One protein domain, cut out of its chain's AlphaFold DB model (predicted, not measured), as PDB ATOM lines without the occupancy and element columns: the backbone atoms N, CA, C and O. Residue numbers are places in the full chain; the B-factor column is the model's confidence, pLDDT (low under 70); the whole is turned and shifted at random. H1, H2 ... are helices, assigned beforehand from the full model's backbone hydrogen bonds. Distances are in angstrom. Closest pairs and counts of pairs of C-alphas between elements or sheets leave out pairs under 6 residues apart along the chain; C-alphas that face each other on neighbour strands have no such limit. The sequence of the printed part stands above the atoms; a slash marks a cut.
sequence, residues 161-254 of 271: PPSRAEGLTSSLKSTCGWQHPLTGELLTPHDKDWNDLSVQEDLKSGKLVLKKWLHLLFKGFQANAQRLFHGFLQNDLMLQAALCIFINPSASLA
ATOM      1  N   PRO A 161     470.540 466.247 462.830       94.19
ATOM      2  CA  PRO A 161     469.692 465.240 463.448       94.19
ATOM      3  C   PRO A 161     468.808 464.552 462.389       94.19
ATOM      4  O   PRO A 161     468.404 465.206 461.420       94.19
ATOM      5  N   PRO A 162     468.435 463.270 462.589       92.94
ATOM      6  CA  PRO A 162     467.663 462.503 461.610       92.94
ATOM      7  C   PRO A 162     466.367 463.181 461.154       92.94
ATOM      8  O   PRO A 162     466.027 463.100 459.982       92.94
ATOM      9  N   SER A 163     465.692 463.917 462.043       95.06
ATOM     10  CA  SER A 163     464.467 464.658 461.719       95.06
ATOM     11  C   SER A 163     464.667 465.775 460.692       95.06
ATOM     12  O   SER A 163     463.736 466.108 459.968       95.06
ATOM     13  N   ARG A 164     465.866 466.370 460.598       94.56
ATOM     14  CA  ARG A 164     466.167 467.377 459.566       94.56
ATOM     15  C   ARG A 164     466.619 466.756 458.252       94.56
ATOM     16  O   ARG A 164     466.494 467.410 457.225       94.56
ATOM     17  N   ALA A 165     467.175 465.549 458.283       92.88
ATOM     18  CA  ALA A 165     467.667 464.841 457.102       92.88
ATOM     19  C   ALA A 165     466.650 463.830 456.539       92.88
ATOM     20  O   ALA A 165     466.971 463.074 455.622       92.88
ATOM     21  N   GLU A 166     465.440 463.789 457.096       93.81
ATOM     22  CA  GLU A 166     464.400 462.847 456.701       93.81
ATOM     23  C   GLU A 166     464.042 462.999 455.216       93.81
ATOM     24  O   GLU A 166     463.728 464.083 454.737       93.81
ATOM     25  N   GLY A 167     464.083 461.890 454.478       91.00
ATOM     26  CA  GLY A 167     463.792 461.875 453.046       91.00
ATOM     27  C   GLY A 167     464.989 462.180 452.139       91.00
ATOM     28  O   GLY A 167     464.878 461.945 450.936       91.00
ATOM     29  N   LEU A 168     466.144 462.612 452.671       92.56
ATOM     30  CA  LEU A 168     467.383 462.661 451.889       92.56
ATOM     31  C   LEU A 168     467.852 461.247 451.552       92.56
ATOM     32  O   LEU A 168     468.076 460.415 452.429       92.56
ATOM     33  N   THR A 169     468.078 460.990 450.267       89.94
ATOM     34  CA  THR A 169     468.680 459.738 449.808       89.94
ATOM     35  C   THR A 169     469.703 459.986 448.709       89.94
ATOM     36  O   THR A 169     469.507 460.803 447.809       89.94
ATOM     37  N   SER A 170     470.804 459.237 448.748       86.31
ATOM     38  CA  SER A 170     471.840 459.284 447.713       86.31
ATOM     39  C   SER A 170     471.367 458.700 446.376       86.31
ATOM     40  O   SER A 170     471.940 459.012 445.330       86.31
ATOM     41  N   SER A 171     470.305 457.884 446.378       87.06
ATOM     42  CA  SER A 171     469.775 457.235 445.175       87.06
ATOM     43  C   SER A 171     468.889 458.147 444.320       87.06
ATOM     44  O   SER A 171     468.826 457.964 443.103       87.06
ATOM     45  N   LEU A 172     468.233 459.148 444.920       87.62
ATOM     46  CA  LEU A 172     467.277 460.023 444.235       87.62
ATOM     47  C   LEU A 172     467.707 461.484 444.335       87.62
ATOM     48  O   LEU A 172     467.495 462.149 445.346       87.62
ATOM     49  N   LYS A 173     468.228 462.029 443.233       84.38
ATOM     50  CA  LYS A 173     468.639 463.443 443.159       84.38
ATOM     51  C   LYS A 173     467.495 464.429 443.410       84.38
ATOM     52  O   LYS A 173     467.756 465.538 443.859       84.38
ATOM     53  N   SER A 174     466.253 464.033 443.124       87.06
ATOM     54  CA  SER A 174     465.053 464.845 443.372       87.06
ATOM     55  C   SER A 174     464.810 465.121 444.856       87.06
ATOM     56  O   SER A 174     464.062 466.036 445.177       87.06
ATOM     57  N   THR A 175     465.450 464.358 445.747       87.62
ATOM     58  CA  THR A 175     465.368 464.545 447.201       87.62
ATOM     59  C   THR A 175     466.422 465.505 447.744       87.62
ATOM     60  O   THR A 175     466.499 465.695 448.944       87.62
ATOM     61  N   CYS A 176     467.255 466.102 446.890       90.50
ATOM     62  CA  CYS A 176     468.336 467.010 447.277       90.50
ATOM     63  C   CYS A 176     468.125 468.414 446.676       90.50
ATOM     64  O   CYS A 176     467.179 468.667 445.928       90.50
ATOM     65  N   GLY A 177     469.042 469.341 446.968       92.12
ATOM     66  CA  GLY A 177     469.001 470.702 446.424       92.12
ATOM     67  C   GLY A 177     467.895 471.544 447.062       92.12
ATOM     68  O   GLY A 177     467.617 471.395 448.250       92.12
ATOM     69  N   TRP A 178     467.234 472.405 446.287       93.88
ATOM     70  CA  TRP A 178     466.131 473.238 446.788       93.88
ATOM     71  C   TRP A 178     464.822 472.474 447.022       93.88
ATOM     72  O   TRP A 178     463.868 473.040 447.551       93.88
ATOM     73  N   GLN A 179     464.744 471.188 446.671       92.06
ATOM     74  CA  GLN A 179     463.494 470.440 446.834       92.06
ATOM     75  C   GLN A 179     463.337 469.908 448.255       92.06
ATOM     76  O   GLN A 179     462.221 469.645 448.692       92.06
ATOM     77  N   HIS A 180     464.446 469.794 448.982       95.00
ATOM     78  CA  HIS A 180     464.469 469.305 450.348       95.00
ATOM     79  C   HIS A 180     464.740 470.451 451.332       95.00
ATOM     80  O   HIS A 180     465.670 471.226 451.095       95.00
ATOM     81  N   PRO A 181     463.994 470.555 452.451       94.75
ATOM     82  CA  PRO A 181     464.092 471.687 453.374       94.75
ATOM     83  C   PRO A 181     465.514 471.974 453.870       94.75
ATOM     84  O   PRO A 181     465.977 473.102 453.757       94.75
ATOM     85  N   LEU A 182     466.239 470.950 454.343       95.88
ATOM     86  CA  LEU A 182     467.605 471.118 454.861       95.88
ATOM     87  C   LEU A 182     468.586 471.626 453.799       95.88
ATOM     88  O   LEU A 182     469.290 472.605 454.017       95.88
ATOM     89  N   THR A 183     468.670 470.961 452.644       95.81
ATOM     90  CA  THR A 183     469.613 471.361 451.595       95.81
ATOM     91  C   THR A 183     469.198 472.667 450.934       95.81
ATOM     92  O   THR A 183     470.070 473.418 450.512       95.81
ATOM     93  N   GLY A 184     467.900 472.971 450.882       95.50
ATOM     94  CA  GLY A 184     467.389 474.254 450.419       95.50
ATOM     95  C   GLY A 184     467.857 475.400 451.307       95.50
ATOM     96  O   GLY A 184     468.450 476.348 450.798       95.50
ATOM     97  N   GLU A 185     467.708 475.267 452.625       95.88
ATOM     98  CA  GLU A 185     468.224 476.227 453.609       95.88
ATOM     99  C   GLU A 185     469.738 476.427 453.470       95.88
ATOM    100  O   GLU A 185     470.208 477.552 453.321       95.88
ATOM    101  N   LEU A 186     470.509 475.336 453.416       96.25
ATOM    102  CA  LEU A 186     471.970 475.398 453.298       96.25
ATOM    103  C   LEU A 186     472.445 476.059 451.995       96.25
ATOM    104  O   LEU A 186     473.456 476.765 451.996       96.25
ATOM    105  N   LEU A 187     471.737 475.825 450.887       95.50
ATOM    106  CA  LEU A 187     472.046 476.384 449.568       95.50
ATOM    107  C   LEU A 187     471.399 477.749 449.322       95.50
ATOM    108  O   LEU A 187     471.544 478.306 448.232       95.50
ATOM    109  N   THR A 188     470.671 478.290 450.294       95.31
ATOM    110  CA  THR A 188     470.105 479.631 450.188       95.31
ATOM    111  C   THR A 188     471.221 480.664 450.373       95.31
ATOM    112  O   THR A 188     472.090 480.487 451.237       95.31
ATOM    113  N   PRO A 189     471.257 481.729 449.549       94.38
ATOM    114  CA  PRO A 189     472.152 482.856 449.768       94.38
ATOM    115  C   PRO A 189     472.037 483.418 451.186       94.38
ATOM    116  O   PRO A 189     470.941 483.532 451.725       94.38
ATOM    117  N   HIS A 190     473.160 483.811 451.779       92.94
ATOM    118  CA  HIS A 190     473.198 484.229 453.180       92.94
ATOM    119  C   HIS A 190     472.386 485.493 453.504       92.94
ATOM    120  O   HIS A 190     472.078 485.746 454.664       92.94
ATOM    121  N   ASP A 191     472.067 486.299 452.492       92.31
ATOM    122  CA  ASP A 191     471.243 487.505 452.574       92.31
ATOM    123  C   ASP A 191     469.748 487.230 452.334       92.31
ATOM    124  O   ASP A 191     468.959 488.165 452.174       92.31
ATOM    125  N   LYS A 192     469.353 485.954 452.279       93.38
ATOM    126  CA  LYS A 192     467.982 485.493 452.057       93.38
ATOM    127  C   LYS A 192     467.557 484.510 453.146       93.38
ATOM    128  O   LYS A 192     468.376 483.766 453.690       93.38
ATOM    129  N   ASP A 193     466.259 484.505 453.432       93.19
ATOM    130  CA  ASP A 193     465.630 483.568 454.359       93.19
ATOM    131  C   ASP A 193     464.927 482.462 453.570       93.19
ATOM    132  O   ASP A 193     464.107 482.732 452.694       93.19
ATOM    133  N   TRP A 194     465.250 481.210 453.884       94.44
ATOM    134  CA  TRP A 194     464.608 480.050 453.276       94.44
ATOM    135  C   TRP A 194     463.132 479.918 453.673       94.44
ATOM    136  O   TRP A 194     462.354 479.314 452.939       94.44
ATOM    137  N   ASN A 195     462.720 480.478 454.813       94.94
ATOM    138  CA  ASN A 195     461.323 480.423 455.251       94.94
ATOM    139  C   ASN A 195     460.403 481.364 454.454       94.94
ATOM    140  O   ASN A 195     459.183 481.224 454.529       94.94
ATOM    141  N   ASP A 196     460.965 482.281 453.662       96.31
ATOM    142  CA  ASP A 196     460.204 483.088 452.713       96.31
ATOM    143  C   ASP A 196     459.829 482.241 451.483       96.31
ATOM    144  O   ASP A 196     460.682 481.805 450.704       96.31
ATOM    145  N   LEU A 197     458.526 482.013 451.295       95.62
ATOM    146  CA  LEU A 197     457.998 481.222 450.182       95.62
ATOM    147  C   LEU A 197     458.365 481.814 448.816       95.62
ATOM    148  O   LEU A 197     458.654 481.051 447.894       95.62
ATOM    149  N   SER A 198     458.433 483.143 448.694       96.00
ATOM    150  CA  SER A 198     458.850 483.795 447.448       96.00
ATOM    151  C   SER A 198     460.301 483.449 447.116       96.00
ATOM    152  O   SER A 198     460.624 483.155 445.966       96.00
ATOM    153  N   VAL A 199     461.178 483.425 448.126       95.44
ATOM    154  CA  VAL A 199     462.586 483.037 447.958       95.44
ATOM    155  C   VAL A 199     462.690 481.574 447.536       95.44
ATOM    156  O   VAL A 199     463.459 481.257 446.626       95.44
ATOM    157  N   GLN A 200     461.908 480.679 448.146       95.44
ATOM    158  CA  GLN A 200     461.900 479.273 447.743       95.44
ATOM    159  C   GLN A 200     461.449 479.097 446.293       95.44
ATOM    160  O   GLN A 200     462.078 478.344 445.553       95.44
ATOM    161  N   GLU A 201     460.370 479.762 445.879       95.62
ATOM    162  CA  GLU A 201     459.859 479.682 444.510       95.62
ATOM    163  C   GLU A 201     460.873 480.209 443.493       95.62
ATOM    164  O   GLU A 201     461.125 479.558 442.473       95.62
ATOM    165  N   ASP A 202     461.519 481.338 443.779       95.12
ATOM    166  CA  ASP A 202     462.528 481.923 442.897       95.12
ATOM    167  C   ASP A 202     463.790 481.054 442.790       95.12
ATOM    168  O   ASP A 202     464.355 480.918 441.701       95.12
ATOM    169  N   LEU A 203     464.212 480.418 443.889       94.31
ATOM    170  CA  LEU A 203     465.319 479.456 443.894       94.31
ATOM    171  C   LEU A 203     464.960 478.184 443.116       94.31
ATOM    172  O   LEU A 203     465.703 477.772 442.226       94.31
ATOM    173  N   LYS A 204     463.796 477.587 443.398       93.00
ATOM    174  CA  LYS A 204     463.322 476.351 442.748       93.00
ATOM    175  C   LYS A 204     463.077 476.538 441.250       93.00
ATOM    176  O   LYS A 204     463.301 475.611 440.477       93.00
ATOM    177  N   SER A 205     462.629 477.724 440.837       93.75
ATOM    178  CA  SER A 205     462.415 478.069 439.426       93.75
ATOM    179  C   SER A 205     463.682 478.543 438.705       93.75
ATOM    180  O   SER A 205     463.658 478.698 437.486       93.75
ATOM    181  N   GLY A 206     464.785 478.770 439.428       89.62
ATOM    182  CA  GLY A 206     466.038 479.276 438.865       89.62
ATOM    183  C   GLY A 206     465.993 480.751 438.448       89.62
ATOM    184  O   GLY A 206     466.893 481.211 437.747       89.62
ATOM    185  N   LYS A 207     464.965 481.503 438.865       90.50
ATOM    186  CA  LYS A 207     464.865 482.954 438.628       90.50
ATOM    187  C   LYS A 207     465.889 483.733 439.448       90.50
ATOM    188  O   LYS A 207     466.354 484.789 439.014       90.50
ATOM    189  N   LEU A 208     466.255 483.220 440.625       87.12
ATOM    190  CA  LEU A 208     467.248 483.852 441.483       87.12
ATOM    191  C   LEU A 208     468.671 483.467 441.061       87.12
ATOM    192  O   LEU A 208     469.067 482.304 441.112       87.12
ATOM    193  N   VAL A 209     469.482 484.467 440.712       80.00
ATOM    194  CA  VAL A 209     470.908 484.262 440.426       80.00
ATOM    195  C   VAL A 209     471.701 484.224 441.734       80.00
ATOM    196  O   VAL A 209     471.759 485.213 442.468       80.00
ATOM    197  N   LEU A 210     472.382 483.108 441.999       81.00
ATOM    198  CA  LEU A 210     473.255 482.931 443.163       81.00
ATOM    199  C   LEU A 210     474.567 483.717 442.998       81.00
ATOM    200  O   LEU A 210     475.585 483.176 442.572       81.00
ATOM    201  N   LYS A 211     474.557 485.015 443.312       84.44
ATOM    202  CA  LYS A 211     475.778 485.852 443.314       84.44
ATOM    203  C   LYS A 211     476.446 485.961 444.685       84.44
ATOM    204  O   LYS A 211     477.552 486.484 444.796       84.44
ATOM    205  N   LYS A 212     475.753 485.536 445.739       90.62
ATOM    206  CA  LYS A 212     476.171 485.675 447.137       90.62
ATOM    207  C   LYS A 212     476.547 484.314 447.712       90.62
ATOM    208  O   LYS A 212     476.141 483.277 447.197       90.62
ATOM    209  N   TRP A 213     477.338 484.329 448.781       92.75
ATOM    210  CA  TRP A 213     477.735 483.116 449.497       92.75
ATOM    211  C   TRP A 213     476.529 482.423 450.119       92.75
ATOM    212  O   TRP A 213     475.569 483.092 450.498       92.75
ATOM    213  N   LEU A 214     476.597 481.100 450.216       94.94
ATOM    214  CA  LEU A 214     475.525 480.260 450.743       94.94
ATOM    215  C   LEU A 214     475.674 480.094 452.256       94.94
ATOM    216  O   LEU A 214     476.800 480.088 452.761       94.94
ATOM    217  N   HIS A 215     474.563 479.887 452.962       95.00
ATOM    218  CA  HIS A 215     474.551 479.610 454.407       95.00
ATOM    219  C   HIS A 215     475.470 478.446 454.800       95.00
ATOM    220  O   HIS A 215     476.174 478.525 455.807       95.00
ATOM    221  N   LEU A 216     475.560 477.416 453.948       95.69
ATOM    222  CA  LEU A 216     476.451 476.259 454.093       95.69
ATOM    223  C   LEU A 216     477.906 476.613 454.447       95.69
ATOM    224  O   LEU A 216     478.590 475.816 455.087       95.69
ATOM    225  N   LEU A 217     478.403 477.771 454.011       95.81
ATOM    226  CA  LEU A 217     479.811 478.138 454.154       95.81
ATOM    227  C   LEU A 217     480.165 478.675 455.540       95.81
ATOM    228  O   LEU A 217     481.344 478.859 455.811       95.81
ATOM    229  N   PHE A 218     479.201 478.940 456.419       96.12
ATOM    230  CA  PHE A 218     479.471 479.628 457.682       96.12
ATOM    231  C   PHE A 218     479.274 478.722 458.893       96.12
ATOM    232  O   PHE A 218     478.529 477.738 458.865       96.12
ATOM    233  N   LYS A 219     479.959 479.053 459.987       94.81
ATOM    234  CA  LYS A 219     479.762 478.436 461.297       94.81
ATOM    235  C   LYS A 219     478.303 478.588 461.722       94.81
ATOM    236  O   LYS A 219     477.742 479.672 461.627       94.81
ATOM    237  N   GLY A 220     477.692 477.495 462.177       93.69
ATOM    238  CA  GLY A 220     476.268 477.482 462.524       93.69
ATOM    239  C   GLY A 220     475.331 477.724 461.336       93.69
ATOM    240  O   GLY A 220     474.151 477.964 461.553       93.69
ATOM    241  N   PHE A 221     475.847 477.662 460.103       94.50
ATOM    242  CA  PHE A 221     475.102 477.875 458.862       94.50
ATOM    243  C   PHE A 221     474.442 479.257 458.760       94.50
ATOM    244  O   PHE A 221     473.378 479.395 458.173       94.50
ATOM    245  N   GLN A 222     475.072 480.282 459.344       91.94
ATOM    246  CA  GLN A 222     474.594 481.662 459.291       91.94
ATOM    247  C   GLN A 222     475.759 482.630 459.093       91.94
ATOM    248  O   GLN A 222     476.756 482.586 459.816       91.94
ATOM    249  N   ALA A 223     475.635 483.527 458.116       91.88
ATOM    250  CA  ALA A 223     476.639 484.556 457.888       91.88
ATOM    251  C   ALA A 223     476.496 485.714 458.877       91.88
ATOM    252  O   ALA A 223     475.399 486.209 459.134       91.88
ATOM    253  N   ASN A 224     477.629 486.226 459.353       90.00
ATOM    254  CA  ASN A 224     477.669 487.507 460.042       90.00
ATOM    255  C   ASN A 224     477.815 488.628 459.000       90.00
ATOM    256  O   ASN A 224     478.895 488.810 458.438       90.00
ATOM    257  N   ALA A 225     476.745 489.384 458.746       86.81
ATOM    258  CA  ALA A 225     476.737 490.445 457.734       86.81
ATOM    259  C   ALA A 225     477.778 491.550 458.003       86.81
ATOM    260  O   ALA A 225     478.313 492.141 457.068       86.81
ATOM    261  N   GLN A 226     478.100 491.808 459.272       90.25
ATOM    262  CA  GLN A 226     479.093 492.799 459.686       90.25
ATOM    263  C   GLN A 226     480.528 492.266 459.561       90.25
ATOM    264  O   GLN A 226     481.474 493.043 459.446       90.25
ATOM    265  N   ARG A 227     480.712 490.940 459.605       91.56
ATOM    266  CA  ARG A 227     482.014 490.263 459.565       91.56
ATOM    267  C   ARG A 227     481.923 488.958 458.771       91.56
ATOM    268  O   ARG A 227     482.025 487.885 459.355       91.56
ATOM    269  N   LEU A 228     481.796 489.035 457.446       88.31
ATOM    270  CA  LEU A 228     481.566 487.854 456.594       88.31
ATOM    271  C   LEU A 228     482.634 486.756 456.737       88.31
ATOM    272  O   LEU A 228     482.315 485.577 456.697       88.31
ATOM    273  N   PHE A 229     483.902 487.099 456.958       92.62
ATOM    274  CA  PHE A 229     484.941 486.079 457.158       92.62
ATOM    275  C   PHE A 229     484.893 485.412 458.540       92.62
ATOM    276  O   PHE A 229     485.551 484.397 458.765       92.62
ATOM    277  N   HIS A 230     484.123 485.957 459.483       92.12
ATOM    278  CA  HIS A 230     483.963 485.351 460.794       92.12
ATOM    279  C   HIS A 230     483.158 484.056 460.676       92.12
ATOM    280  O   HIS A 230     482.007 484.061 460.247       92.12
ATOM    281  N   GLY A 231     483.771 482.937 461.061       90.94
ATOM    282  CA  GLY A 231     483.143 481.623 460.950       90.94
ATOM    283  C   GLY A 231     483.096 481.059 459.525       90.94
ATOM    284  O   GLY A 231     482.501 480.002 459.332       90.94
ATOM    285  N   PHE A 232     483.706 481.712 458.531       95.31
ATOM    286  CA  PHE A 232     483.760 481.198 457.161       95.31
ATOM    287  C   PHE A 232     484.558 479.886 457.100       95.31
ATOM    288  O   PHE A 232     485.680 479.809 457.595       95.31
ATOM    289  N   LEU A 233     483.955 478.854 456.515       95.25
ATOM    290  CA  LEU A 233     484.409 477.462 456.433       95.25
ATOM    291  C   LEU A 233     484.671 476.777 457.788       95.25
ATOM    292  O   LEU A 233     485.364 475.765 457.847       95.25
ATOM    293  N   GLN A 234     484.096 477.293 458.879       94.56
ATOM    294  CA  GLN A 234     484.294 476.783 460.245       94.56
ATOM    295  C   GLN A 234     483.063 476.026 460.773       94.56
ATOM    296  O   GLN A 234     482.594 476.288 461.883       94.56
ATOM    297  N   ASN A 235     482.509 475.109 459.979       94.50
ATOM    298  CA  ASN A 235     481.461 474.188 460.427       94.50
ATOM    299  C   ASN A 235     481.857 472.725 460.191       94.50
ATOM    300  O   ASN A 235     482.740 472.426 459.383       94.50
ATOM    301  N   ASP A 236     481.180 471.820 460.897       93.62
ATOM    302  CA  ASP A 236     481.501 470.391 460.884       93.62
ATOM    303  C   ASP A 236     481.334 469.770 459.494       93.62
ATOM    304  O   ASP A 236     482.122 468.913 459.105       93.62
ATOM    305  N   LEU A 237     480.375 470.254 458.699       95.31
ATOM    306  CA  LEU A 237     480.167 469.771 457.338       95.31
ATOM    307  C   LEU A 237     481.343 470.132 456.415       95.31
ATOM    308  O   LEU A 237     481.754 469.306 455.602       95.31
ATOM    309  N   MET A 238     481.933 471.324 456.564       95.56
ATOM    310  CA  MET A 238     483.147 471.712 455.831       95.56
ATOM    311  C   MET A 238     484.355 470.877 456.260       95.56
ATOM    312  O   MET A 238     485.109 470.408 455.405       95.56
ATOM    313  N   LEU A 239     484.512 470.628 457.564       93.69
ATOM    314  CA  LEU A 239     485.575 469.764 458.082       93.69
ATOM    315  C   LEU A 239     485.442 468.332 457.548       93.69
ATOM    316  O   LEU A 239     486.409 467.756 457.051       93.69
ATOM    317  N   GLN A 240     484.240 467.764 457.596       94.62
ATOM    318  CA  GLN A 240     483.979 466.431 457.070       94.62
ATOM    319  C   GLN A 240     484.173 466.351 455.554       94.62
ATOM    320  O   GLN A 240     484.747 465.376 455.072       94.62
ATOM    321  N   ALA A 241     483.757 467.364 454.791       94.75
ATOM    322  CA  ALA A 241     484.009 467.416 453.353       94.75
ATOM    323  C   ALA A 241     485.518 467.437 453.047       94.75
ATOM    324  O   ALA A 241     485.975 466.708 452.163       94.75
ATOM    325  N   ALA A 242     486.301 468.200 453.819       94.12
ATOM    326  CA  ALA A 242     487.756 468.223 453.706       94.12
ATOM    327  C   ALA A 242     488.375 466.854 454.034       94.12
ATOM    328  O   ALA A 242     489.165 466.337 453.244       94.12
ATOM    329  N   LEU A 243     487.972 466.214 455.138       94.31
ATOM    330  CA  LEU A 243     488.419 464.858 455.486       94.31
ATOM    331  C   LEU A 243     488.048 463.842 454.400       94.31
ATOM    332  O   LEU A 243     488.869 463.000 454.030       94.31
ATOM    333  N   CYS A 244     486.841 463.955 453.843       94.50
ATOM    334  CA  CYS A 244     486.376 463.099 452.765       94.50
ATOM    335  C   CYS A 244     487.274 463.254 451.537       94.50
ATOM    336  O   CYS A 244     487.711 462.246 450.990       94.50
ATOM    337  N   ILE A 245     487.615 464.481 451.129       93.06
ATOM    338  CA  ILE A 245     488.488 464.746 449.977       93.06
ATOM    339  C   ILE A 245     489.920 464.265 450.242       93.06
ATOM    340  O   ILE A 245     490.399 463.381 449.526       93.06
ATOM    341  N   PHE A 246     490.572 464.808 451.271       91.06
ATOM    342  CA  PHE A 246     492.023 464.716 451.456       91.06
ATOM    343  C   PHE A 246     492.488 463.443 452.161       91.06
ATOM    344  O   PHE A 246     493.622 463.019 451.951       91.06
ATOM    345  N   ILE A 247     491.629 462.816 452.967       92.44
ATOM    346  CA  ILE A 247     491.953 461.583 453.688       92.44
ATOM    347  C   ILE A 247     491.180 460.428 453.050       92.44
ATOM    348  O   ILE A 247     491.665 459.762 452.134       92.44
ATOM    349  N   ASN A 248     489.945 460.199 453.485       89.81
ATOM    350  CA  ASN A 248     489.038 459.204 452.932       89.81
ATOM    351  C   ASN A 248     487.618 459.402 453.499       89.81
ATOM    352  O   ASN A 248     487.442 460.047 454.534       89.81
ATOM    353  N   PRO A 249     486.590 458.817 452.855       90.81
ATOM    354  CA  PRO A 249     485.216 458.940 453.333       90.81
ATOM    355  C   PRO A 249     485.002 458.327 454.726       90.81
ATOM    356  O   PRO A 249     484.233 458.842 455.531       90.81
ATOM    357  N   SER A 250     485.733 457.259 455.057       89.31
ATOM    358  CA  SER A 250     485.646 456.633 456.378       89.31
ATOM    359  C   SER A 250     486.107 457.561 457.504       89.31
ATOM    360  O   SER A 250     485.490 457.558 458.561       89.31
ATOM    361  N   ALA A 251     487.138 458.387 457.287       90.38
ATOM    362  CA  ALA A 251     487.584 459.375 458.267       90.38
ATOM    363  C   ALA A 251     486.546 460.485 458.453       90.38
ATOM    364  O   ALA A 251     486.343 460.937 459.572       90.38
ATOM    365  N   SER A 252     485.853 460.893 457.384       91.38
ATOM    366  CA  SER A 252     484.791 461.903 457.495       91.38
ATOM    367  C   SER A 252     483.539 461.412 458.224       91.38
ATOM    368  O   SER A 252     482.828 462.222 458.805       91.38
ATOM    369  N   LEU A 253     483.278 460.103 458.208       88.81
ATOM    370  CA  LEU A 253     482.108 459.484 458.843       88.81
ATOM    371  C   LEU A 253     482.419 458.865 460.211       88.81
ATOM    372  O   LEU A 253     481.520 458.340 460.873       88.81
ATOM    373  N   ALA A 254     483.685 458.886 460.630       83.69
ATOM    374  CA  ALA A 254     484.107 458.309 461.893       83.69
ATOM    375  C   ALA A 254     483.462 459.073 463.056       83.69
ATOM    376  O   ALA A 254     483.800 460.219 463.343       83.69
TER     377      ALA A 254
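AT A GLANCE: This is residues 161 to 254 of the 271 residues of an uncharacterized protein of Calocera cornea HHB12733 (UniProt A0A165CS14). Mostly loops with little regular structure, this domain has H2 at one end, the touching pair H3 and H4 at the other, and H1 between, with the long loop of residues 205 to 235 joining the two ends. Residues 169 to 174 stick out. The printed part has 94 residues, with four named helices, H1 to H4, holding 30 of them, and no named strand; the class is all helix. It is compact, with a radius of gyration of the C-alphas of 14.3 A and spans of 39 by 37 by 23 A.

IN THESE COORDINATES: Start at C-alpha 161, then find H1, residues 181 to 186, from C-alpha 181 at (464.092, 471.687, 453.374). H2 is residues 197 to 204, 10.4 A long. H3, residues 236 to 246, runs 15.2 A. H4, residues 249 to 253, ends at C-alpha 253 at (482.108, 459.484, 458.843).

HOW THE PARTS SIT: Look at Gly 184 and Gln 200, whose C-alphas, 7.9 A apart, are the closest of H1 and H2: these are close but not clearly touching, about perpendicular at 76 degrees. H3 and H4 touch, closest at the C-alphas of Gln 240 and Ser 252, 4.6 A. H2 and H3 are apart. In H1, H2, H3 and H4 every O i to N i+4 pair is within hydrogen-bond range.

THE WHOLE: The C-alphas of Ser 198 and Ile 247, the two farthest apart, are 40.3 A apart. The printed part has no cut, the link from H2 to H3 is long, and no printed residue has pLDDT under 70.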